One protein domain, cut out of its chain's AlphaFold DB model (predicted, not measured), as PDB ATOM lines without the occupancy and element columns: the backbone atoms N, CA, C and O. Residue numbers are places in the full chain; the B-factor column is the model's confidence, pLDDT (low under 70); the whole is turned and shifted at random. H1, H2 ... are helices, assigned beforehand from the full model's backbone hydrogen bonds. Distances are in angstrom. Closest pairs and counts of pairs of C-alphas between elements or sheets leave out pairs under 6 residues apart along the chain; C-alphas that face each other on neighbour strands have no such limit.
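What this domain is: This is residues 75 to 170, 184 to 233 and 241 to 246 of the 635 residues of an uncharacterized protein of Phanerochaete carnosa (strain HHB-10118-sp) (UniProt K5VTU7). Three helical hairpins, H1 with H2, H3 with H4 and H5 with H6, are stacked one on the next, and H7 packs on H5 and H6 at the far end. H1, H3, H5 and H7 make one row; H2, H4 and H6, running the other way, make a second. H1 to H6 form an up-and-down bundle, each running against the one before. The printed part, 152 residues with seven named helices in order and no named strand, is all helix and compact, with a radius of gyration of the C-alphas of 14.9 A and spans of 42 by 39 by 25 A.

How they stand to each other: Start at the hairpin of H1, residues 75 to 89, and H2, residues 93 to 106, where the closest C-alphas, of Pro 75 and Leu 106, are 5.9 A apart. H3, residues 110 to 125, touches H1, closest at C-alphas 79 and 116, 6.5 A. H4, residues 144 to 167, forms a hairpin with H3, touching its residues 110 to 117 alone, closest at C-alphas 110 and 157, 6.2 A. H4 touches H2 at a shallow tilt of 20 degrees, closest at C-alphas 96 and 149, 4.0 A. H5, residues 184 to 194, touches residues 110 to 114 of H3 alone, closest at C-alphas 111 and 185, 5.6 A. H6, residues 203 to 215, touches H4, closest at C-alphas 152 and 204, 4.5 A, and forms a hairpin with H5, closest at C-alphas 193 and 205, 5.9 A. H7, residues 217 to 228, touches H5 with residues 223 to 227 alone, closest at C-alphas 194 and 227, 6.6 A. Every O i to N i+4 pair is within hydrogen-bond range except in H2, 7 of 10.

Where its parts are: Find C-alpha 75 at (2.052, -5.731, -41.849), where H1 begins its 21.0 A. H2 spans 19.3 A, H3 22.3 A, H5 15.2 A, H6 18.1 A. H4, the longest, runs 33.9 A from (-14.874, 4.754, -23.853). H7, 16.1 A, ends at C-alpha 228, (-28.711, -12.092, -26.879).

The domain as a whole: The two farthest C-alphas, of His 168 and Asp 233, are 45.5 A apart. Residues 171 to 183 and 234 to 240 are not printed, with C-alpha gaps of 18.5 A and 10.3 A. H3 to H4 is a long link. The model's pLDDT is under 70 at residues 170, 228, 230, 241 and 242.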
ATOM      1  N   PRO A  75       2.980  -6.499 -42.685       83.62
ATOM      2  CA  PRO A  75       2.052  -5.731 -41.849       83.62
ATOM      3  C   PRO A  75       2.052  -6.229 -40.399       83.62
ATOM      4  O   PRO A  75       2.006  -5.449 -39.448       83.62
ATOM      5  N   LYS A  76       2.228  -7.541 -40.212       87.19
ATOM      6  CA  LYS A  76       2.354  -8.194 -38.905       87.19
ATOM      7  C   LYS A  76       3.528  -7.671 -38.071       87.19
ATOM      8  O   LYS A  76       3.429  -7.614 -36.844       87.19
ATOM      9  N   GLY A  77       4.641  -7.303 -38.708       85.75
ATOM     10  CA  GLY A  77       5.783  -6.680 -38.037       85.75
ATOM     11  C   GLY A  77       5.429  -5.303 -37.475       85.75
ATOM     12  O   GLY A  77       5.743  -5.006 -36.323       85.75
ATOM     13  N   ASP A  78       4.700  -4.500 -38.248       86.94
ATOM     14  CA  ASP A  78       4.272  -3.162 -37.839       86.94
ATOM     15  C   ASP A  78       3.212  -3.198 -36.734       86.94
ATOM     16  O   ASP A  78       3.316  -2.452 -35.760       86.94
ATOM     17  N   LEU A  79       2.252  -4.126 -36.811       91.75
ATOM     18  CA  LEU A  79       1.268  -4.330 -35.743       91.75
ATOM     19  C   LEU A  79       1.948  -4.683 -34.410       91.75
ATOM     20  O   LEU A  79       1.538  -4.194 -33.359       91.75
ATOM     21  N   ARG A  80       3.046  -5.454 -34.428       90.75
ATOM     22  CA  ARG A  80       3.851  -5.722 -33.219       90.75
ATOM     23  C   ARG A  80       4.529  -4.468 -32.669       90.75
ATOM     24  O   ARG A  80       4.643  -4.338 -31.451       90.75
ATOM     25  N   ILE A  81       4.965  -3.552 -33.533       88.62
ATOM     26  CA  ILE A  81       5.511  -2.256 -33.107       88.62
ATOM     27  C   ILE A  81       4.406  -1.427 -32.451       88.62
ATOM     28  O   ILE A  81       4.627  -0.887 -31.369       88.62
ATOM     29  N   PHE A  82       3.207  -1.371 -33.038       91.44
ATOM     30  CA  PHE A  82       2.071  -0.661 -32.440       91.44
ATOM     31  C   PHE A  82       1.670  -1.254 -31.099       91.44
ATOM     32  O   PHE A  82       1.458  -0.510 -30.149       91.44
ATOM     33  N   LEU A  83       1.693  -2.580 -30.977       93.12
ATOM     34  CA  LEU A  83       1.549  -3.245 -29.693       93.12
ATOM     35  C   LEU A  83       2.646  -2.808 -28.713       93.12
ATOM     36  O   LEU A  83       2.337  -2.485 -27.571       93.12
ATOM     37  N   ALA A  84       3.921  -2.784 -29.093       90.44
ATOM     38  CA  ALA A  84       4.968  -2.322 -28.179       90.44
ATOM     39  C   ALA A  84       4.733  -0.867 -27.721       90.44
ATOM     40  O   ALA A  84       4.886  -0.567 -26.540       90.44
ATOM     41  N   VAL A  85       4.290   0.008 -28.628       88.50
ATOM     42  CA  VAL A  85       3.943   1.404 -28.317       88.50
ATOM     43  C   VAL A  85       2.742   1.483 -27.369       88.50
ATOM     44  O   VAL A  85       2.817   2.201 -26.375       88.50
ATOM     45  N   ASP A  86       1.675   0.722 -27.616       91.62
ATOM     46  CA  ASP A  86       0.492   0.667 -26.743       91.62
ATOM     47  C   ASP A  86       0.874   0.185 -25.338       91.62
ATOM     48  O   ASP A  86       0.470   0.786 -24.349       91.62
ATOM     49  N   ALA A  87       1.752  -0.818 -25.229       89.38
ATOM     50  CA  ALA A  87       2.242  -1.299 -23.937       89.38
ATOM     51  C   ALA A  87       3.066  -0.247 -23.171       89.38
ATOM     52  O   ALA A  87       3.083  -0.260 -21.942       89.38
ATOM     53  N   MET A  88       3.765   0.643 -23.881       86.50
ATOM     54  CA  MET A  88       4.571   1.700 -23.269       86.50
ATOM     55  C   MET A  88       3.744   2.920 -22.861       86.50
ATOM     56  O   MET A  88       4.096   3.574 -21.881       86.50
ATOM     57  N   LEU A  89       2.697   3.254 -23.622       88.50
ATOM     58  CA  LEU A  89       1.964   4.515 -23.466       88.50
ATOM     59  C   LEU A  89       0.572   4.357 -22.897       88.50
ATOM     60  O   LEU A  89       0.155   5.211 -22.121       88.50
ATOM     61  N   ALA A  90      -0.129   3.296 -23.291       89.12
ATOM     62  CA  ALA A  90      -1.530   3.062 -22.966       89.12
ATOM     63  C   ALA A  90      -2.421   4.307 -23.173       89.12
ATOM     64  O   ALA A  90      -3.401   4.487 -22.458       89.12
ATOM     65  N   ASP A  91      -2.080   5.171 -24.137       91.19
ATOM     66  CA  ASP A  91      -2.846   6.378 -24.455       91.19
ATOM     67  C   ASP A  91      -3.999   6.010 -25.391       91.19
ATOM     68  O   ASP A  91      -3.795   5.395 -26.440       91.19
ATOM     69  N   ASP A  92      -5.222   6.348 -24.999       92.31
ATOM     70  CA  ASP A  92      -6.434   6.021 -25.752       92.31
ATOM     71  C   ASP A  92      -6.509   6.781 -27.078       92.31
ATOM     72  O   ASP A  92      -6.989   6.241 -28.074       92.31
ATOM     73  N   ASN A  93      -5.975   8.005 -27.117       90.12
ATOM     74  CA  ASN A  93      -6.030   8.867 -28.298       90.12
ATOM     75  C   ASN A  93      -5.147   8.341 -29.437       90.12
ATOM     76  O   ASN A  93      -5.349   8.674 -30.606       90.12
ATOM     77  N   LEU A  94      -4.171   7.486 -29.111       90.19
ATOM     78  CA  LEU A  94      -3.359   6.804 -30.114       90.19
ATOM     79  C   LEU A  94      -4.169   5.805 -30.930       90.19
ATOM     80  O   LEU A  94      -3.816   5.578 -32.084       90.19
ATOM     81  N   ILE A  95      -5.222   5.213 -30.362       92.06
ATOM     82  CA  ILE A  95      -6.000   4.183 -31.049       92.06
ATOM     83  C   ILE A  95      -6.786   4.804 -32.201       92.06
ATOM     84  O   ILE A  95      -6.593   4.404 -33.348       92.06
ATOM     85  N   ASP A  96      -7.630   5.789 -31.896       88.44
ATOM     86  CA  ASP A  96      -8.536   6.379 -32.884       88.44
ATOM     87  C   ASP A  96      -7.790   7.228 -33.923       88.44
ATOM     88  O   ASP A  96      -8.047   7.118 -35.118       88.44
ATOM     89  N   GLY A  97      -6.795   8.014 -33.497       85.44
ATOM     90  CA  GLY A  97      -6.036   8.855 -34.422       85.44
ATOM     91  C   GLY A  97      -4.944   8.092 -35.174       85.44
ATOM     92  O   GLY A  97      -4.903   8.066 -36.404       85.44
ATOM     93  N   PHE A  98      -4.005   7.499 -34.435       87.81
ATOM     94  CA  PHE A  98      -2.770   6.983 -35.027       87.81
ATOM     95  C   PHE A  98      -2.903   5.535 -35.519       87.81
ATOM     96  O   PHE A  98      -2.611   5.271 -36.686       87.81
ATOM     97  N   TYR A  99      -3.337   4.593 -34.675       92.00
ATOM     98  CA  TYR A  99      -3.416   3.178 -35.058       92.00
ATOM     99  C   TYR A  99      -4.419   2.960 -36.180       92.00
ATOM    100  O   TYR A  99      -4.077   2.288 -37.147       92.00
ATOM    101  N   ARG A 100      -5.600   3.580 -36.106       92.19
ATOM    102  CA  ARG A 100      -6.619   3.494 -37.157       92.19
ATOM    103  C   ARG A 100      -6.090   3.912 -38.525       92.19
ATOM    104  O   ARG A 100      -6.075   3.095 -39.446       92.19
ATOM    105  N   GLY A 101      -5.534   5.119 -38.633       88.88
ATOM    106  CA  GLY A 101      -4.970   5.607 -39.894       88.88
ATOM    107  C   GLY A 101      -3.786   4.771 -40.396       88.88
ATOM    108  O   GLY A 101      -3.630   4.570 -41.600       88.88
ATOM    109  N   GLN A 102      -2.949   4.238 -39.498       89.00
ATOM    110  CA  GLN A 102      -1.842   3.373 -39.908       89.00
ATOM    111  C   GLN A 102      -2.298   1.981 -40.353       89.00
ATOM    112  O   GLN A 102      -1.769   1.471 -41.333       89.00
ATOM    113  N   ILE A 103      -3.268   1.361 -39.681       90.81
ATOM    114  CA  ILE A 103      -3.769   0.027 -40.044       90.81
ATOM    115  C   ILE A 103      -4.389   0.046 -41.444       90.81
ATOM    116  O   ILE A 103      -4.072  -0.836 -42.248       90.81
ATOM    117  N   GLN A 104      -5.162   1.088 -41.766       88.00
ATOM    118  CA  GLN A 104      -5.685   1.321 -43.115       88.00
ATOM    119  C   GLN A 104      -4.549   1.440 -44.149       88.00
ATOM    120  O   GLN A 104      -4.558   0.777 -45.185       88.00
ATOM    121  N   GLN A 105      -3.502   2.221 -43.847       85.50
ATOM    122  CA  GLN A 105      -2.339   2.379 -44.737       85.50
ATOM    123  C   GLN A 105      -1.550   1.079 -44.937       85.50
ATOM    124  O   GLN A 105      -1.012   0.843 -46.020       85.50
ATOM    125  N   LEU A 106      -1.468   0.238 -43.904       84.25
ATOM    126  CA  LEU A 106      -0.796  -1.058 -43.962       84.25
ATOM    127  C   LEU A 106      -1.548  -2.079 -44.819       84.25
ATOM    128  O   LEU A 106      -0.932  -3.066 -45.220       84.25
ATOM    129  N   ARG A 107      -2.851  -1.870 -45.075       84.31
ATOM    130  CA  ARG A 107      -3.749  -2.867 -45.683       84.31
ATOM    131  C   ARG A 107      -3.623  -4.228 -44.990       84.31
ATOM    132  O   ARG A 107      -3.486  -5.270 -45.633       84.31
ATOM    133  N   SER A 108      -3.584  -4.196 -43.656       85.12
ATOM    134  CA  SER A 108      -3.451  -5.409 -42.844       85.12
ATOM    135  C   SER A 108      -4.659  -6.315 -43.059       85.12
ATOM    136  O   SER A 108      -5.782  -5.837 -43.212       85.12
ATOM    137  N   ARG A 109      -4.449  -7.633 -43.056       89.00
ATOM    138  CA  ARG A 109      -5.552  -8.583 -43.258       89.00
ATOM    139  C   ARG A 109      -6.448  -8.635 -42.022       89.00
ATOM    140  O   ARG A 109      -5.942  -8.587 -40.902       89.00
ATOM    141  N   GLY A 110      -7.750  -8.855 -42.224       92.00
ATOM    142  CA  GLY A 110      -8.750  -8.960 -41.151       92.00
ATOM    143  C   GLY A 110      -8.307  -9.786 -39.933       92.00
ATOM    144  O   GLY A 110      -8.308  -9.264 -38.816       92.00
ATOM    145  N   PRO A 111      -7.818 -11.032 -40.109       94.62
ATOM    146  CA  PRO A 111      -7.342 -11.849 -38.996       94.62
ATOM    147  C   PRO A 111      -6.199 -11.215 -38.190       94.62
ATOM    148  O   PRO A 111      -6.183 -11.345 -36.969       94.62
ATOM    149  N   GLU A 112      -5.258 -10.534 -38.843       94.44
ATOM    150  CA  GLU A 112      -4.113  -9.908 -38.171       94.44
ATOM    151  C   GLU A 112      -4.555  -8.700 -37.343       94.44
ATOM    152  O   GLU A 112      -4.062  -8.496 -36.233       94.44
ATOM    153  N   VAL A 113      -5.525  -7.935 -37.855       95.69
ATOM    154  CA  VAL A 113      -6.100  -6.797 -37.132       95.69
ATOM    155  C   VAL A 113      -6.889  -7.263 -35.913       95.69
ATOM    156  O   VAL A 113      -6.787  -6.646 -34.860       95.69
ATOM    157  N   ILE A 114      -7.614  -8.380 -36.000       96.19
ATOM    158  CA  ILE A 114      -8.309  -8.940 -34.831       96.19
ATOM    159  C   ILE A 114      -7.328  -9.395 -33.764       96.19
ATOM    160  O   ILE A 114      -7.538  -9.085 -32.596       96.19
ATOM    161  N   ASP A 115      -6.257 -10.100 -34.136       95.31
ATOM    162  CA  ASP A 115      -5.244 -10.512 -33.158       95.31
ATOM    163  C   ASP A 115      -4.622  -9.285 -32.479       95.31
ATOM    164  O   ASP A 115      -4.508  -9.248 -31.255       95.31
ATOM    165  N   PHE A 116      -4.320  -8.242 -33.259       95.94
ATOM    166  CA  PHE A 116      -3.870  -6.953 -32.740       95.94
ATOM    167  C   PHE A 116      -4.877  -6.333 -31.759       95.94
ATOM    168  O   PHE A 116      -4.503  -5.977 -30.642       95.94
ATOM    169  N   VAL A 117      -6.155  -6.228 -32.139       96.56
ATOM    170  CA  VAL A 117      -7.202  -5.647 -31.287       96.56
ATOM    171  C   VAL A 117      -7.362  -6.460 -30.005       96.56
ATOM    172  O   VAL A 117      -7.361  -5.882 -28.923       96.56
ATOM    173  N   LEU A 118      -7.422  -7.792 -30.085       95.75
ATOM    174  CA  LEU A 118      -7.532  -8.660 -28.911       95.75
ATOM    175  C   LEU A 118      -6.324  -8.520 -27.973       95.75
ATOM    176  O   LEU A 118      -6.512  -8.508 -26.754       95.75
ATOM    177  N   ASP A 119      -5.112  -8.351 -28.506       95.31
ATOM    178  CA  ASP A 119      -3.907  -8.099 -27.709       95.31
ATOM    179  C   ASP A 119      -3.958  -6.733 -26.998       95.31
ATOM    180  O   ASP A 119      -3.650  -6.648 -25.803       95.31
ATOM    181  N   VAL A 120      -4.389  -5.670 -27.693       95.06
ATOM    182  CA  VAL A 120      -4.608  -4.339 -27.089       95.06
ATOM    183  C   VAL A 120      -5.668  -4.426 -25.987       95.06
ATOM    184  O   VAL A 120      -5.464  -3.941 -24.870       95.06
ATOM    185  N   MET A 121      -6.782  -5.111 -26.258       94.94
ATOM    186  CA  MET A 121      -7.853  -5.319 -25.285       94.94
ATOM    187  C   MET A 121      -7.365  -6.091 -24.055       94.94
ATOM    188  O   MET A 121      -7.646  -5.689 -22.925       94.94
ATOM    189  N   GLY A 122      -6.603  -7.170 -24.253       93.50
ATOM    190  CA  GLY A 122      -6.077  -7.991 -23.164       93.50
ATOM    191  C   GLY A 122      -5.176  -7.212 -22.212       93.50
ATOM    192  O   GLY A 122      -5.298  -7.326 -20.990       93.50
ATOM    193  N   ARG A 123      -4.325  -6.333 -22.748       91.88
ATOM    194  CA  ARG A 123      -3.450  -5.482 -21.927       91.88
ATOM    195  C   ARG A 123      -4.225  -4.469 -21.105       91.88
ATOM    196  O   ARG A 123      -3.945  -4.311 -19.917       91.88
ATOM    197  N   ARG A 124      -5.225  -3.830 -21.712       90.38
ATOM    198  CA  ARG A 124      -6.053  -2.807 -21.054       90.38
ATOM    199  C   ARG A 124      -6.934  -3.401 -19.965       90.38
ATOM    200  O   ARG A 124      -7.058  -2.827 -18.888       90.38
ATOM    201  N   MET A 125      -7.469  -4.596 -20.197       89.19
ATOM    202  CA  MET A 125      -8.286  -5.298 -19.208       89.19
ATOM    203  C   MET A 125      -7.472  -6.063 -18.160       89.19
ATOM    204  O   MET A 125      -8.044  -6.522 -17.173       89.19
ATOM    205  N   ARG A 126      -6.149  -6.193 -18.348       87.25
ATOM    206  CA  ARG A 126      -5.258  -7.038 -17.531       87.25
ATOM    207  C   ARG A 126      -5.732  -8.498 -17.448       87.25
ATOM    208  O   ARG A 126      -5.466  -9.181 -16.460       87.25
ATOM    209  N   ASP A 127      -6.407  -8.977 -18.490       84.62
ATOM    210  CA  ASP A 127      -6.872 -10.358 -18.631       84.62
ATOM    211  C   ASP A 127      -6.377 -10.932 -19.961       84.62
ATOM    212  O   ASP A 127      -6.132 -10.218 -20.934       84.62
ATOM    213  N   ARG A 128      -6.219 -12.252 -20.017       81.88
ATOM    214  CA  ARG A 128      -5.896 -12.951 -21.258       81.88
ATOM    215  C   ARG A 128      -7.133 -12.970 -22.142       81.88
ATOM    216  O   ARG A 128      -8.005 -13.825 -21.997       81.88
ATOM    217  N   VAL A 129      -7.197 -12.037 -23.073       87.56
ATOM    218  CA  VAL A 129      -8.195 -12.035 -24.141       87.56
ATOM    219  C   VAL A 129      -7.701 -12.946 -25.260       87.56
ATOM    220  O   VAL A 129      -6.525 -12.950 -25.599       87.56
ATOM    221  N   SER A 130      -8.585 -13.782 -25.796       86.88
ATOM    222  CA  SER A 130      -8.281 -14.623 -26.958       86.88
ATOM    223  C   SER A 130      -9.564 -14.922 -27.717       86.88
ATOM    224  O   SER A 130     -10.644 -14.886 -27.124       86.88
ATOM    225  N   ARG A 131      -9.446 -15.297 -28.994       86.75
ATOM    226  CA  ARG A 131     -10.590 -15.661 -29.848       86.75
ATOM    227  C   ARG A 131     -11.482 -16.736 -29.223       86.75
ATOM    228  O   ARG A 131     -12.699 -16.631 -29.241       86.75
ATOM    229  N   THR A 132     -10.871 -17.726 -28.567       86.75
ATOM    230  CA  THR A 132     -11.592 -18.822 -27.888       86.75
ATOM    231  C   THR A 132     -12.453 -18.373 -26.704       86.75
ATOM    232  O   THR A 132     -13.302 -19.130 -26.243       86.75
ATOM    233  N   ARG A 133     -12.234 -17.153 -26.194       83.94
ATOM    234  CA  ARG A 133     -12.980 -16.567 -25.072       83.94
ATOM    235  C   ARG A 133     -14.078 -15.600 -25.520       83.94
ATOM    236  O   ARG A 133     -14.715 -15.005 -24.659       83.94
ATOM    237  N   LEU A 134     -14.280 -15.414 -26.826       86.00
ATOM    238  CA  LEU A 134     -15.342 -14.562 -27.350       86.00
ATOM    239  C   LEU A 134     -16.718 -15.252 -27.228       86.00
ATOM    240  O   LEU A 134     -16.806 -16.457 -27.475       86.00
ATOM    241  N   PRO A 135     -17.801 -14.516 -26.910       84.00
ATOM    242  CA  PRO A 135     -17.827 -13.107 -26.505       84.00
ATOM    243  C   PRO A 135     -17.282 -12.893 -25.076       84.00
ATOM    244  O   PRO A 135     -17.449 -13.727 -24.185       84.00
ATOM    245  N   LEU A 136     -16.642 -11.746 -24.853       84.19
ATOM    246  CA  LEU A 136     -16.054 -11.332 -23.578       84.19
ATOM    247  C   LEU A 136     -17.158 -10.911 -22.596       84.19
ATOM    248  O   LEU A 136     -18.176 -10.356 -22.989       84.19
ATOM    249  N   GLN A 137     -16.976 -11.194 -21.303       75.81
ATOM    250  CA  GLN A 137     -18.045 -11.029 -20.300       75.81
ATOM    251  C   GLN A 137     -18.037  -9.673 -19.581       75.81
ATOM    252  O   GLN A 137     -18.989  -9.364 -18.866       75.81
ATOM    253  N   ASN A 138     -16.975  -8.874 -19.718       80.25
ATOM    254  CA  ASN A 138     -16.891  -7.557 -19.093       80.25
ATOM    255  C   ASN A 138     -15.804  -6.697 -19.745       80.25
ATOM    256  O   ASN A 138     -14.619  -6.919 -19.513       80.25
ATOM    257  N   LEU A 139     -16.221  -5.686 -20.500       87.44
ATOM    258  CA  LEU A 139     -15.324  -4.723 -21.138       87.44
ATOM    259  C   LEU A 139     -15.220  -3.388 -20.381       87.44
ATOM    260  O   LEU A 139     -14.460  -2.519 -20.793       87.44
ATOM    261  N   ARG A 140     -15.908  -3.234 -19.236       85.56
ATOM    262  CA  ARG A 140     -15.897  -1.994 -18.433       85.56
ATOM    263  C   ARG A 140     -14.517  -1.477 -18.002       85.56
ATOM    264  O   ARG A 140     -14.427  -0.279 -17.755       85.56
ATOM    265  N   PRO A 141     -13.466  -2.306 -17.823       89.75
ATOM    266  CA  PRO A 141     -12.133  -1.784 -17.517       89.75
ATOM    267  C   PRO A 141     -11.511  -0.965 -18.657       89.75
ATOM    268  O   PRO A 141     -10.569  -0.215 -18.420       89.75
ATOM    269  N   MET A 142     -12.003  -1.130 -19.884       92.50
ATOM    270  CA  MET A 142     -11.608  -0.318 -21.028       92.50
ATOM    271  C   MET A 142     -12.228   1.067 -20.918       92.50
ATOM    272  O   MET A 142     -13.346   1.178 -20.439       92.50
ATOM    273  N   SER A 143     -11.542   2.110 -21.374       94.19
ATOM    274  CA  SER A 143     -12.152   3.432 -21.498       94.19
ATOM    275  C   SER A 143     -13.069   3.509 -22.722       94.19
ATOM    276  O   SER A 143     -12.917   2.755 -23.690       94.19
ATOM    277  N   LYS A 144     -13.991   4.479 -22.713       94.44
ATOM    278  CA  LYS A 144     -14.874   4.754 -23.853       94.44
ATOM    279  C   LYS A 144     -14.072   5.128 -25.101       94.44
ATOM    280  O   LYS A 144     -14.358   4.601 -26.168       94.44
ATOM    281  N   VAL A 145     -13.051   5.976 -24.959       94.69
ATOM    282  CA  VAL A 145     -12.208   6.436 -26.078       94.69
ATOM    283  C   VAL A 145     -11.474   5.262 -26.727       94.69
ATOM    284  O   VAL A 145     -11.529   5.103 -27.944       94.69
ATOM    285  N   ALA A 146     -10.868   4.380 -25.926       94.94
ATOM    286  CA  ALA A 146     -10.210   3.189 -26.453       94.94
ATOM    287  C   ALA A 146     -11.205   2.251 -27.149       94.94
ATOM    288  O   ALA A 146     -10.912   1.736 -28.224       94.94
ATOM    289  N   TRP A 147     -12.390   2.046 -26.567       95.75
ATOM    290  CA  TRP A 147     -13.428   1.209 -27.169       95.75
ATOM    291  C   TRP A 147     -13.919   1.750 -28.517       95.75
ATOM    292  O   TRP A 147     -14.005   0.997 -29.488       95.75
ATOM    293  N   VAL A 148     -14.192   3.055 -28.597       95.25
ATOM    294  CA  VAL A 148     -14.589   3.732 -29.841       95.25
ATOM    295  C   VAL A 148     -13.499   3.585 -30.901       95.25
ATOM    296  O   VAL A 148     -13.795   3.157 -32.012       95.25
ATOM    297  N   GLY A 149     -12.236   3.833 -30.548       95.69
ATOM    298  CA  GLY A 149     -11.125   3.681 -31.487       95.69
ATOM    299  C   GLY A 149     -10.955   2.240 -31.985       95.69
ATOM    300  O   GLY A 149     -10.767   2.015 -33.178       95.69
ATOM    301  N   LEU A 150     -11.058   1.241 -31.098       96.56
ATOM    302  CA  LEU A 150     -10.918  -0.171 -31.478       96.56
ATOM    303  C   LEU A 150     -12.078  -0.648 -32.355       96.56
ATOM    304  O   LEU A 150     -11.847  -1.331 -33.349       96.56
ATOM    305  N   THR A 151     -13.315  -0.283 -32.016       96.62
ATOM    306  CA  THR A 151     -14.482  -0.616 -32.848       96.62
ATOM    307  C   THR A 151     -14.455   0.123 -34.183       96.62
ATOM    308  O   THR A 151     -14.830  -0.470 -35.186       96.62
ATOM    309  N   GLY A 152     -13.926   1.349 -34.236       96.19
ATOM    310  CA  GLY A 152     -13.655   2.065 -35.484       96.19
ATOM    311  C   GLY A 152     -12.659   1.328 -36.385       96.19
ATOM    312  O   GLY A 152     -12.951   1.102 -37.553       96.19
ATOM    313  N   ILE A 153     -11.531   0.863 -35.831       96.69
ATOM    314  CA  ILE A 153     -10.550   0.039 -36.564       96.69
ATOM    315  C   ILE A 153     -11.202  -1.227 -37.134       96.69
ATOM    316  O   ILE A 153     -10.974  -1.576 -38.291       96.69
ATOM    317  N   LEU A 154     -11.991  -1.932 -36.319       97.06
ATOM    318  CA  LEU A 154     -12.664  -3.156 -36.751       97.06
ATOM    319  C   LEU A 154     -13.719  -2.885 -37.832       97.06
ATOM    320  O   LEU A 154     -13.840  -3.685 -38.757       97.06
ATOM    321  N   ALA A 155     -14.449  -1.773 -37.729       96.19
ATOM    322  CA  ALA A 155     -15.446  -1.368 -38.711       96.19
ATOM    323  C   ALA A 155     -14.812  -1.088 -40.075       96.19
ATOM    324  O   ALA A 155     -15.277  -1.635 -41.069       96.19
ATOM    325  N   ASP A 156     -13.719  -0.319 -40.113       95.00
ATOM    326  CA  ASP A 156     -13.026   0.011 -41.365       95.00
ATOM    327  C   ASP A 156     -12.490  -1.251 -42.059       95.00
ATOM    328  O   ASP A 156     -12.616  -1.422 -43.265       95.00
ATOM    329  N   VAL A 157     -11.925  -2.185 -41.287       95.19
ATOM    330  CA  VAL A 157     -11.394  -3.444 -41.833       95.19
ATOM    331  C   VAL A 157     -12.501  -4.360 -42.348       95.19
ATOM    332  O   VAL A 157     -12.304  -5.085 -43.325       95.19
ATOM    333  N   MET A 158     -13.659  -4.351 -41.689       94.75
ATOM    334  CA  MET A 158     -14.827  -5.102 -42.134       94.75
ATOM    335  C   MET A 158     -15.411  -4.508 -43.419       94.75
ATOM    336  O   MET A 158     -15.664  -5.256 -44.362       94.75
ATOM    337  N   GLU A 159     -15.555  -3.184 -43.477       93.50
ATOM    338  CA  GLU A 159     -15.989  -2.445 -44.663       93.50
ATOM    339  C   GLU A 159     -15.070  -2.711 -45.856       93.50
ATOM    340  O   GLU A 159     -15.548  -3.165 -46.892       93.50
ATOM    341  N   ASP A 160     -13.757  -2.515 -45.697       91.62
ATOM    342  CA  ASP A 160     -12.773  -2.717 -46.764       91.62
ATOM    343  C   ASP A 160     -12.862  -4.129 -47.356       91.62
ATOM    344  O   ASP A 160     -12.781  -4.303 -48.572       91.62
ATOM    345  N   SER A 161     -13.044  -5.146 -46.507       91.38
ATOM    346  CA  SER A 161     -13.174  -6.531 -46.966       91.38
ATOM    347  C   SER A 161     -14.490  -6.784 -47.692       91.38
ATOM    348  O   SER A 161     -14.494  -7.471 -48.707       91.38
ATOM    349  N   ILE A 162     -15.602  -6.257 -47.179       90.12
ATOM    350  CA  ILE A 162     -16.927  -6.463 -47.772       90.12
ATOM    351  C   ILE A 162     -17.031  -5.727 -49.105       90.12
ATOM    352  O   ILE A 162     -17.485  -6.306 -50.087       90.12
ATOM    353  N   VAL A 163     -16.552  -4.486 -49.176       87.88
ATOM    354  CA  VAL A 163     -16.514  -3.710 -50.420       87.88
ATOM    355  C   VAL A 163     -15.631  -4.403 -51.456       87.88
ATOM    356  O   VAL A 163     -16.049  -4.538 -52.603       87.88
ATOM    357  N   GLN A 164     -14.450  -4.903 -51.077       86.69
ATOM    358  CA  GLN A 164     -13.592  -5.651 -52.004       86.69
ATOM    359  C   GLN A 164     -14.270  -6.923 -52.528       86.69
ATOM    360  O   GLN A 164     -14.231  -7.164 -53.734       86.69
ATOM    361  N   ASP A 165     -14.923  -7.693 -51.658       85.94
ATOM    362  CA  ASP A 165     -15.637  -8.914 -52.047       85.94
ATOM    363  C   ASP A 165     -16.849  -8.625 -52.949       85.94
ATOM    364  O   ASP A 165     -17.141  -9.401 -53.860       85.94
ATOM    365  N   MET A 166     -17.556  -7.511 -52.719       80.81
ATOM    366  CA  MET A 166     -18.711  -7.105 -53.529       80.81
ATOM    367  C   MET A 166     -18.311  -6.535 -54.895       80.81
ATOM    368  O   MET A 166     -18.974  -6.830 -55.885       80.81
ATOM    369  N   VAL A 167     -17.246  -5.729 -54.963       81.56
ATOM    370  CA  VAL A 167     -16.776  -5.090 -56.210       81.56
ATOM    371  C   VAL A 167     -16.019  -6.077 -57.099       81.56
ATOM    372  O   VAL A 167     -16.061  -5.979 -58.327       81.56
ATOM    373  N   HIS A 168     -15.317  -7.037 -56.499       77.62
ATOM    374  CA  HIS A 168     -14.527  -8.032 -57.216       77.62
ATOM    375  C   HIS A 168     -15.006  -9.447 -56.888       77.62
ATOM    376  O   HIS A 168     -14.279 -10.198 -56.227       77.62
ATOM    377  N   PRO A 169     -16.199  -9.855 -57.372       71.81
ATOM    378  CA  PRO A 169     -16.627 -11.237 -57.242       71.81
ATOM    379  C   PRO A 169     -15.551 -12.126 -57.874       71.81
ATOM    380  O   PRO A 169     -15.188 -11.967 -59.038       71.81
ATOM    381  N   ALA A 170     -14.989 -13.031 -57.071       67.06
ATOM    382  CA  ALA A 170     -13.752 -13.757 -57.372       67.06
ATOM    383  C   ALA A 170     -13.791 -14.640 -58.643       67.06
ATOM    384  O   ALA A 170     -12.783 -15.261 -58.977       67.06
ATOM    385  N   ASP A 184     -14.667 -16.557 -40.558       93.81
ATOM    386  CA  ASP A 184     -14.502 -16.714 -39.101       93.81
ATOM    387  C   ASP A 184     -14.043 -15.440 -38.385       93.81
ATOM    388  O   ASP A 184     -14.481 -15.139 -37.276       93.81
ATOM    389  N   TRP A 185     -13.188 -14.655 -39.034       95.31
ATOM    390  CA  TRP A 185     -12.669 -13.426 -38.459       95.31
ATOM    391  C   TRP A 185     -13.742 -12.322 -38.380       95.31
ATOM    392  O   TRP A 185     -13.794 -11.607 -37.386       95.31
ATOM    393  N   MET A 186     -14.667 -12.228 -39.341       95.75
ATOM    394  CA  MET A 186     -15.814 -11.311 -39.250       95.75
ATOM    395  C   MET A 186     -16.776 -11.743 -38.135       95.75
ATOM    396  O   MET A 186     -17.273 -10.912 -37.375       95.75
ATOM    397  N   LYS A 187     -16.969 -13.060 -37.964       95.12
ATOM    398  CA  LYS A 187     -17.728 -13.608 -36.829       95.12
ATOM    399  C   LYS A 187     -17.074 -13.234 -35.496       95.12
ATOM    400  O   LYS A 187     -17.778 -12.936 -34.533       95.12
ATOM    401  N   ASP A 188     -15.744 -13.229 -35.421       95.44
ATOM    402  CA  ASP A 188     -15.014 -12.779 -34.233       95.44
ATOM    403  C   ASP A 188     -15.224 -11.278 -33.962       95.44
ATOM    404  O   ASP A 188     -15.455 -10.914 -32.809       95.44
ATOM    405  N   ILE A 189     -15.245 -10.421 -34.992       95.81
ATOM    406  CA  ILE A 189     -15.569  -8.985 -34.856       95.81
ATOM    407  C   ILE A 189     -16.964  -8.786 -34.266       95.81
ATOM    408  O   ILE A 189     -17.118  -8.056 -33.283       95.81
ATOM    409  N   LEU A 190     -17.970  -9.477 -34.807       94.25
ATOM    410  CA  LEU A 190     -19.327  -9.430 -34.262       94.25
ATOM    411  C   LEU A 190     -19.351  -9.853 -32.795       94.25
ATOM    412  O   LEU A 190     -19.906  -9.149 -31.954       94.25
ATOM    413  N   LYS A 191     -18.697 -10.964 -32.440       93.50
ATOM    414  CA  LYS A 191     -18.629 -11.399 -31.038       93.50
ATOM    415  C   LYS A 191     -17.935 -10.365 -30.146       93.50
ATOM    416  O   LYS A 191     -18.339 -10.225 -28.992       93.50
ATOM    417  N   ILE A 192     -16.917  -9.648 -30.636       93.69
ATOM    418  CA  ILE A 192     -16.270  -8.549 -29.899       93.69
ATOM    419  C   ILE A 192     -17.285  -7.436 -29.624       93.69
ATOM    420  O   ILE A 192     -17.472  -7.085 -28.462       93.69
ATOM    421  N   VAL A 193     -17.997  -6.940 -30.640       92.81
ATOM    422  CA  VAL A 193     -19.022  -5.888 -30.472       92.81
ATOM    423  C   VAL A 193     -20.126  -6.328 -29.504       92.81
ATOM    424  O   VAL A 193     -20.520  -5.592 -28.597       92.81
ATOM    425  N   LEU A 194     -20.570  -7.580 -29.610       89.81
ATOM    426  CA  LEU A 194     -21.635  -8.130 -28.769       89.81
ATOM    427  C   LEU A 194     -21.184  -8.470 -27.336       89.81
ATOM    428  O   LEU A 194     -22.018  -8.728 -26.463       89.81
ATOM    429  N   SER A 195     -19.877  -8.415 -27.057       87.75
ATOM    430  CA  SER A 195     -19.312  -8.624 -25.716       87.75
ATOM    431  C   SER A 195     -19.750  -7.558 -24.702       87.75
ATOM    432  O   SER A 195     -19.602  -7.752 -23.498       87.75
ATOM    433  N   GLY A 196     -20.336  -6.450 -25.164       79.31
ATOM    434  CA  GLY A 196     -20.935  -5.432 -24.311       79.31
ATOM    435  C   GLY A 196     -19.894  -4.583 -23.589       79.31
ATOM    436  O   GLY A 196     -19.428  -4.915 -22.499       79.31
ATOM    437  N   SER A 197     -19.593  -3.426 -24.171       84.94
ATOM    438  CA  SER A 197     -18.709  -2.410 -23.587       84.94
ATOM    439  C   SER A 197     -19.226  -1.828 -22.264       84.94
ATOM    440  O   SER A 197     -18.451  -1.424 -21.399       84.94
ATOM    441  N   GLY A 198     -20.549  -1.824 -22.082       84.88
ATOM    442  CA  GLY A 198     -21.224  -1.083 -21.018       84.88
ATOM    443  C   GLY A 198     -21.457   0.392 -21.366       84.88
ATOM    444  O   GLY A 198     -22.031   1.105 -20.545       84.88
ATOM    445  N   TYR A 199     -21.044   0.828 -22.559       88.88
ATOM    446  CA  TYR A 199     -21.353   2.135 -23.133       88.88
ATOM    447  C   TYR A 199     -22.606   2.067 -24.012       88.88
ATOM    448  O   TYR A 199     -23.092   0.978 -24.325       88.88
ATOM    449  N   THR A 200     -23.128   3.232 -24.406       87.38
ATOM    450  CA  THR A 200     -24.153   3.335 -25.459       87.38
ATOM    451  C   THR A 200     -23.602   2.822 -26.786       87.38
ATOM    452  O   THR A 200     -22.390   2.628 -26.915       87.38
ATOM    453  N   PHE A 201     -24.476   2.562 -27.760       88.75
ATOM    454  CA  PHE A 201     -24.025   2.130 -29.080       88.75
ATOM    455  C   PHE A 201     -23.094   3.186 -29.681       88.75
ATOM    456  O   PHE A 201     -23.358   4.384 -29.571       88.75
ATOM    457  N   GLN A 202     -21.958   2.749 -30.214       93.25
ATOM    458  CA  GLN A 202     -20.973   3.609 -30.862       93.25
ATOM    459  C   GLN A 202     -21.067   3.464 -32.388       93.25
ATOM    460  O   GLN A 202     -21.450   2.393 -32.865       93.25
ATOM    461  N   PRO A 203     -20.668   4.488 -33.168       92.44
ATOM    462  CA  PRO A 203     -20.740   4.439 -34.629       92.44
ATOM    463  C   PRO A 203     -20.053   3.209 -35.241       92.44
ATOM    464  O   PRO A 203     -20.628   2.533 -36.087       92.44
ATOM    465  N   GLY A 204     -18.854   2.862 -34.754       94.06
ATOM    466  CA  GLY A 204     -18.121   1.683 -35.227       94.06
ATOM    467  C   GLY A 204     -18.848   0.365 -34.944       94.06
ATOM    468  O   GLY A 204     -18.859  -0.524 -35.788       94.06
ATOM    469  N   GLU A 205     -19.513   0.244 -33.790       94.56
ATOM    470  CA  GLU A 205     -20.326  -0.937 -33.471       94.56
ATOM    471  C   GLU A 205     -21.511  -1.065 -34.437       94.56
ATOM    472  O   GLU A 205     -21.804  -2.164 -34.906       94.56
ATOM    473  N   ALA A 206     -22.196   0.050 -34.722       93.25
ATOM    474  CA  ALA A 206     -23.383   0.076 -35.578       93.25
ATOM    475  C   ALA A 206     -23.014  -0.314 -37.012       93.25
ATOM    476  O   ALA A 206     -23.587  -1.248 -37.574       93.25
ATOM    477  N   LYS A 207     -21.947   0.307 -37.521       93.94
ATOM    478  CA  LYS A 207     -21.365   0.029 -38.830       93.94
ATOM    479  C   LYS A 207     -20.973  -1.442 -38.997       93.94
ATOM    480  O   LYS A 207     -21.300  -2.042 -40.014       93.94
ATOM    481  N   ILE A 208     -20.349  -2.056 -37.987       95.62
ATOM    482  CA  ILE A 208     -20.018  -3.495 -37.993       95.62
ATOM    483  C   ILE A 208     -21.273  -4.361 -38.151       95.62
ATOM    484  O   ILE A 208     -21.278  -5.284 -38.963       95.62
ATOM    485  N   ILE A 209     -22.325  -4.091 -37.372       94.19
ATOM    486  CA  ILE A 209     -23.562  -4.885 -37.427       94.19
ATOM    487  C   ILE A 209     -24.236  -4.738 -38.786       94.19
ATOM    488  O   ILE A 209     -24.627  -5.742 -39.377       94.19
ATOM    489  N   VAL A 210     -24.346  -3.510 -39.289       92.69
ATOM    490  CA  VAL A 210     -24.978  -3.236 -40.581       92.69
ATOM    491  C   VAL A 210     -24.197  -3.879 -41.719       92.69
ATOM    492  O   VAL A 210     -24.786  -4.594 -42.521       92.69
ATOM    493  N   HIS A 211     -22.871  -3.744 -41.749       93.75
ATOM    494  CA  HIS A 211     -22.050  -4.436 -42.742       93.75
ATOM    495  C   HIS A 211     -22.206  -5.957 -42.686       93.75
ATOM    496  O   HIS A 211     -22.287  -6.601 -43.728       93.75
ATOM    497  N   ALA A 212     -22.283  -6.538 -41.487       94.56
ATOM    498  CA  ALA A 212     -22.493  -7.971 -41.344       94.56
ATOM    499  C   ALA A 212     -23.859  -8.415 -41.884       94.56
ATOM    500  O   ALA A 212     -23.927  -9.383 -42.637       94.56
ATOM    501  N   LEU A 213     -24.926  -7.681 -41.547       92.81
ATOM    502  CA  LEU A 213     -26.285  -7.952 -42.022       92.81
ATOM    503  C   LEU A 213     -26.410  -7.800 -43.542       92.81
ATOM    504  O   LEU A 213     -27.088  -8.602 -44.176       92.81
ATOM    505  N   LEU A 214     -25.744  -6.799 -44.120       90.06
ATOM    506  CA  LEU A 214     -25.715  -6.576 -45.567       90.06
ATOM    507  C   LEU A 214     -24.937  -7.674 -46.304       90.06
ATOM    508  O   LEU A 214     -25.287  -8.028 -47.428       90.06
ATOM    509  N   TYR A 215     -23.883  -8.215 -45.689       91.19
ATOM    510  CA  TYR A 215     -23.059  -9.256 -46.303       91.19
ATOM    511  C   TYR A 215     -23.676 -10.655 -46.183       91.19
ATOM    512  O   TYR A 215     -23.675 -11.408 -47.154       91.19
ATOM    513  N   ASP A 216     -24.184 -11.000 -44.999       92.88
ATOM    514  CA  ASP A 216     -24.699 -12.326 -44.650       92.88
ATOM    515  C   ASP A 216     -25.743 -12.194 -43.524       92.88
ATOM    516  O   ASP A 216     -25.420 -12.296 -42.331       92.88
ATOM    517  N   PRO A 217     -27.006 -11.913 -43.883       90.56
ATOM    518  CA  PRO A 217     -28.055 -11.642 -42.910       90.56
ATOM    519  C   PRO A 217     -28.344 -12.846 -42.011       90.56
ATOM    520  O   PRO A 217     -28.511 -12.684 -40.804       90.56
ATOM    521  N   GLU A 218     -28.360 -14.057 -42.570       89.00
ATOM    522  CA  GLU A 218     -28.803 -15.263 -41.870       89.00
ATOM    523  C   GLU A 218     -27.849 -15.644 -40.734       89.00
ATOM    524  O   GLU A 218     -28.270 -15.739 -39.574       89.00
ATOM    525  N   ASN A 219     -26.546 -15.776 -41.022       90.75
ATOM    526  CA  ASN A 219     -25.579 -16.104 -39.973       90.75
ATOM    527  C   ASN A 219     -25.377 -14.932 -39.007       90.75
ATOM    528  O   ASN A 219     -25.077 -15.147 -37.828       90.75
ATOM    529  N   THR A 220     -25.530 -13.688 -39.477       92.25
ATOM    530  CA  THR A 220     -25.460 -12.519 -38.596       92.25
ATOM    531  C   THR A 220     -26.591 -12.556 -37.579       92.25
ATOM    532  O   THR A 220     -26.324 -12.478 -36.381       92.25
ATOM    533  N   VAL A 221     -27.839 -12.753 -38.012       89.06
ATOM    534  CA  VAL A 221     -28.993 -12.864 -37.109       89.06
ATOM    535  C   VAL A 221     -28.831 -14.041 -36.150       89.06
ATOM    536  O   VAL A 221     -29.091 -13.878 -34.955       89.06
ATOM    537  N   GLU A 222     -28.339 -15.195 -36.607       89.25
ATOM    538  CA  GLU A 222     -28.055 -16.331 -35.724       89.25
ATOM    539  C   GLU A 222     -27.045 -15.958 -34.623       89.25
ATOM    540  O   GLU A 222     -27.282 -16.221 -33.438       89.25
ATOM    541  N   LEU A 223     -25.947 -15.283 -34.978       87.50
ATOM    542  CA  LEU A 223     -24.943 -14.817 -34.016       87.50
ATOM    543  C   LEU A 223     -25.511 -13.774 -33.049       87.50
ATOM    544  O   LEU A 223     -25.271 -13.852 -31.840       87.50
ATOM    545  N   LEU A 224     -26.290 -12.823 -33.558       87.50
ATOM    546  CA  LEU A 224     -26.954 -11.797 -32.762       87.50
ATOM    547  C   LEU A 224     -27.946 -12.419 -31.760       87.50
ATOM    548  O   LEU A 224     -28.007 -12.011 -30.596       87.50
ATOM    549  N   GLN A 225     -28.684 -13.455 -32.168       84.88
ATOM    550  CA  GLN A 225     -29.567 -14.221 -31.286       84.88
ATOM    551  C   GLN A 225     -28.787 -15.051 -30.263       84.88
ATOM    552  O   GLN A 225     -29.192 -15.126 -29.100       84.88
ATOM    553  N   LEU A 226     -27.673 -15.670 -30.665       81.88
ATOM    554  CA  LEU A 226     -26.845 -16.492 -29.784       81.88
ATOM    555  C   LEU A 226     -26.280 -15.667 -28.623       81.88
ATOM    556  O   LEU A 226     -26.304 -16.131 -27.483       81.88
ATOM    557  N   VAL A 227     -25.815 -14.442 -28.893       75.75
ATOM    558  CA  VAL A 227     -25.279 -13.561 -27.845       75.75
ATOM    559  C   VAL A 227     -26.389 -12.896 -27.025       75.75
ATOM    560  O   VAL A 227     -26.208 -12.657 -25.836       75.75
ATOM    561  N   GLY A 228     -27.569 -12.658 -27.604       69.50
ATOM    562  CA  GLY A 228     -28.711 -12.092 -26.879       69.50
ATOM    563  C   GLY A 228     -29.374 -13.046 -25.871       69.50
ATOM    564  O   GLY A 228     -30.086 -12.591 -24.969       69.50
ATOM    565  N   ARG A 229     -29.169 -14.367 -25.992       74.12
ATOM    566  CA  ARG A 229     -29.826 -15.354 -25.121       74.12
ATOM    567  C   ARG A 229     -29.235 -15.332 -23.701       74.12
ATOM    568  O   ARG A 229     -28.035 -15.538 -23.527       74.12
ATOM    569  N   PRO A 230     -30.063 -15.160 -22.649       67.44
ATOM    570  CA  PRO A 230     -29.588 -15.266 -21.276       67.44
ATOM    571  C   PRO A 230     -29.112 -16.698 -21.008       67.44
ATOM    572  O   PRO A 230     -29.906 -17.642 -21.024       67.44
ATOM    573  N   GLU A 231     -27.821 -16.867 -20.736       74.19
ATOM    574  CA  GLU A 231     -27.257 -18.164 -20.382       74.19
ATOM    575  C   GLU A 231     -27.699 -18.513 -18.953       74.19
ATOM    576  O   GLU A 231     -27.503 -17.748 -18.005       74.19
ATOM    577  N   ARG A 232     -28.351 -19.663 -18.771       77.25
ATOM    578  CA  ARG A 232     -28.630 -20.171 -17.424       77.25
ATOM    579  C   ARG A 232     -27.361 -20.827 -16.906       77.25
ATOM    580  O   ARG A 232     -26.836 -21.740 -17.537       77.25
ATOM    581  N   ASP A 233     -26.865 -20.369 -15.766       79.06
ATOM    582  CA  ASP A 233     -25.768 -21.051 -15.098       79.06
ATOM    583  C   ASP A 233     -26.215 -22.429 -14.570       79.06
ATOM    584  O   ASP A 233     -27.399 -22.777 -14.576       79.06
ATOM    585  N   ARG A 241     -24.790 -13.297 -20.590       63.62
ATOM    586  CA  ARG A 241     -23.554 -13.162 -21.365       63.62
ATOM    587  C   ARG A 241     -23.824 -12.102 -22.424       63.62
ATOM    588  O   ARG A 241     -24.682 -12.312 -23.263       63.62
ATOM    589  N   GLY A 242     -23.108 -10.986 -22.370       65.50
ATOM    590  CA  GLY A 242     -23.174  -9.958 -23.407       65.50
ATOM    591  C   GLY A 242     -24.296  -8.933 -23.246       65.50
ATOM    592  O   GLY A 242     -25.039  -8.894 -22.257       65.50
ATOM    593  N   ARG A 243     -24.345  -8.035 -24.229       71.75
ATOM    594  CA  ARG A 243     -25.268  -6.903 -24.281       71.75
ATOM    595  C   ARG A 243     -26.644  -7.380 -24.747       71.75
ATOM    596  O   ARG A 243     -26.780  -7.874 -25.858       71.75
ATOM    597  N   CYS A 244     -27.673  -7.206 -23.917       70.56
ATOM    598  CA  CYS A 244     -29.047  -7.299 -24.408       70.56
ATOM    599  C   CYS A 244     -29.332  -6.029 -25.202       70.56
ATOM    600  O   CYS A 244     -29.332  -4.946 -24.621       70.56
ATOM    601  N   ILE A 245     -29.538  -6.177 -26.503       73.19
ATOM    602  CA  ILE A 245     -29.834  -5.058 -27.387       73.19
ATOM    603  C   ILE A 245     -31.315  -4.742 -27.226       73.19
ATOM    604  O   ILE A 245     -32.185  -5.598 -27.378       73.19
ATOM    605  N   SER A 246     -31.571  -3.536 -26.745       78.12
ATOM    606  CA  SER A 246     -32.899  -3.006 -26.489       78.12
ATOM    607  C   SER A 246     -33.499  -2.436 -27.778       78.12
ATOM    608  O   SER A 246     -32.761  -2.112 -28.706       78.12
TER     609      SER A 246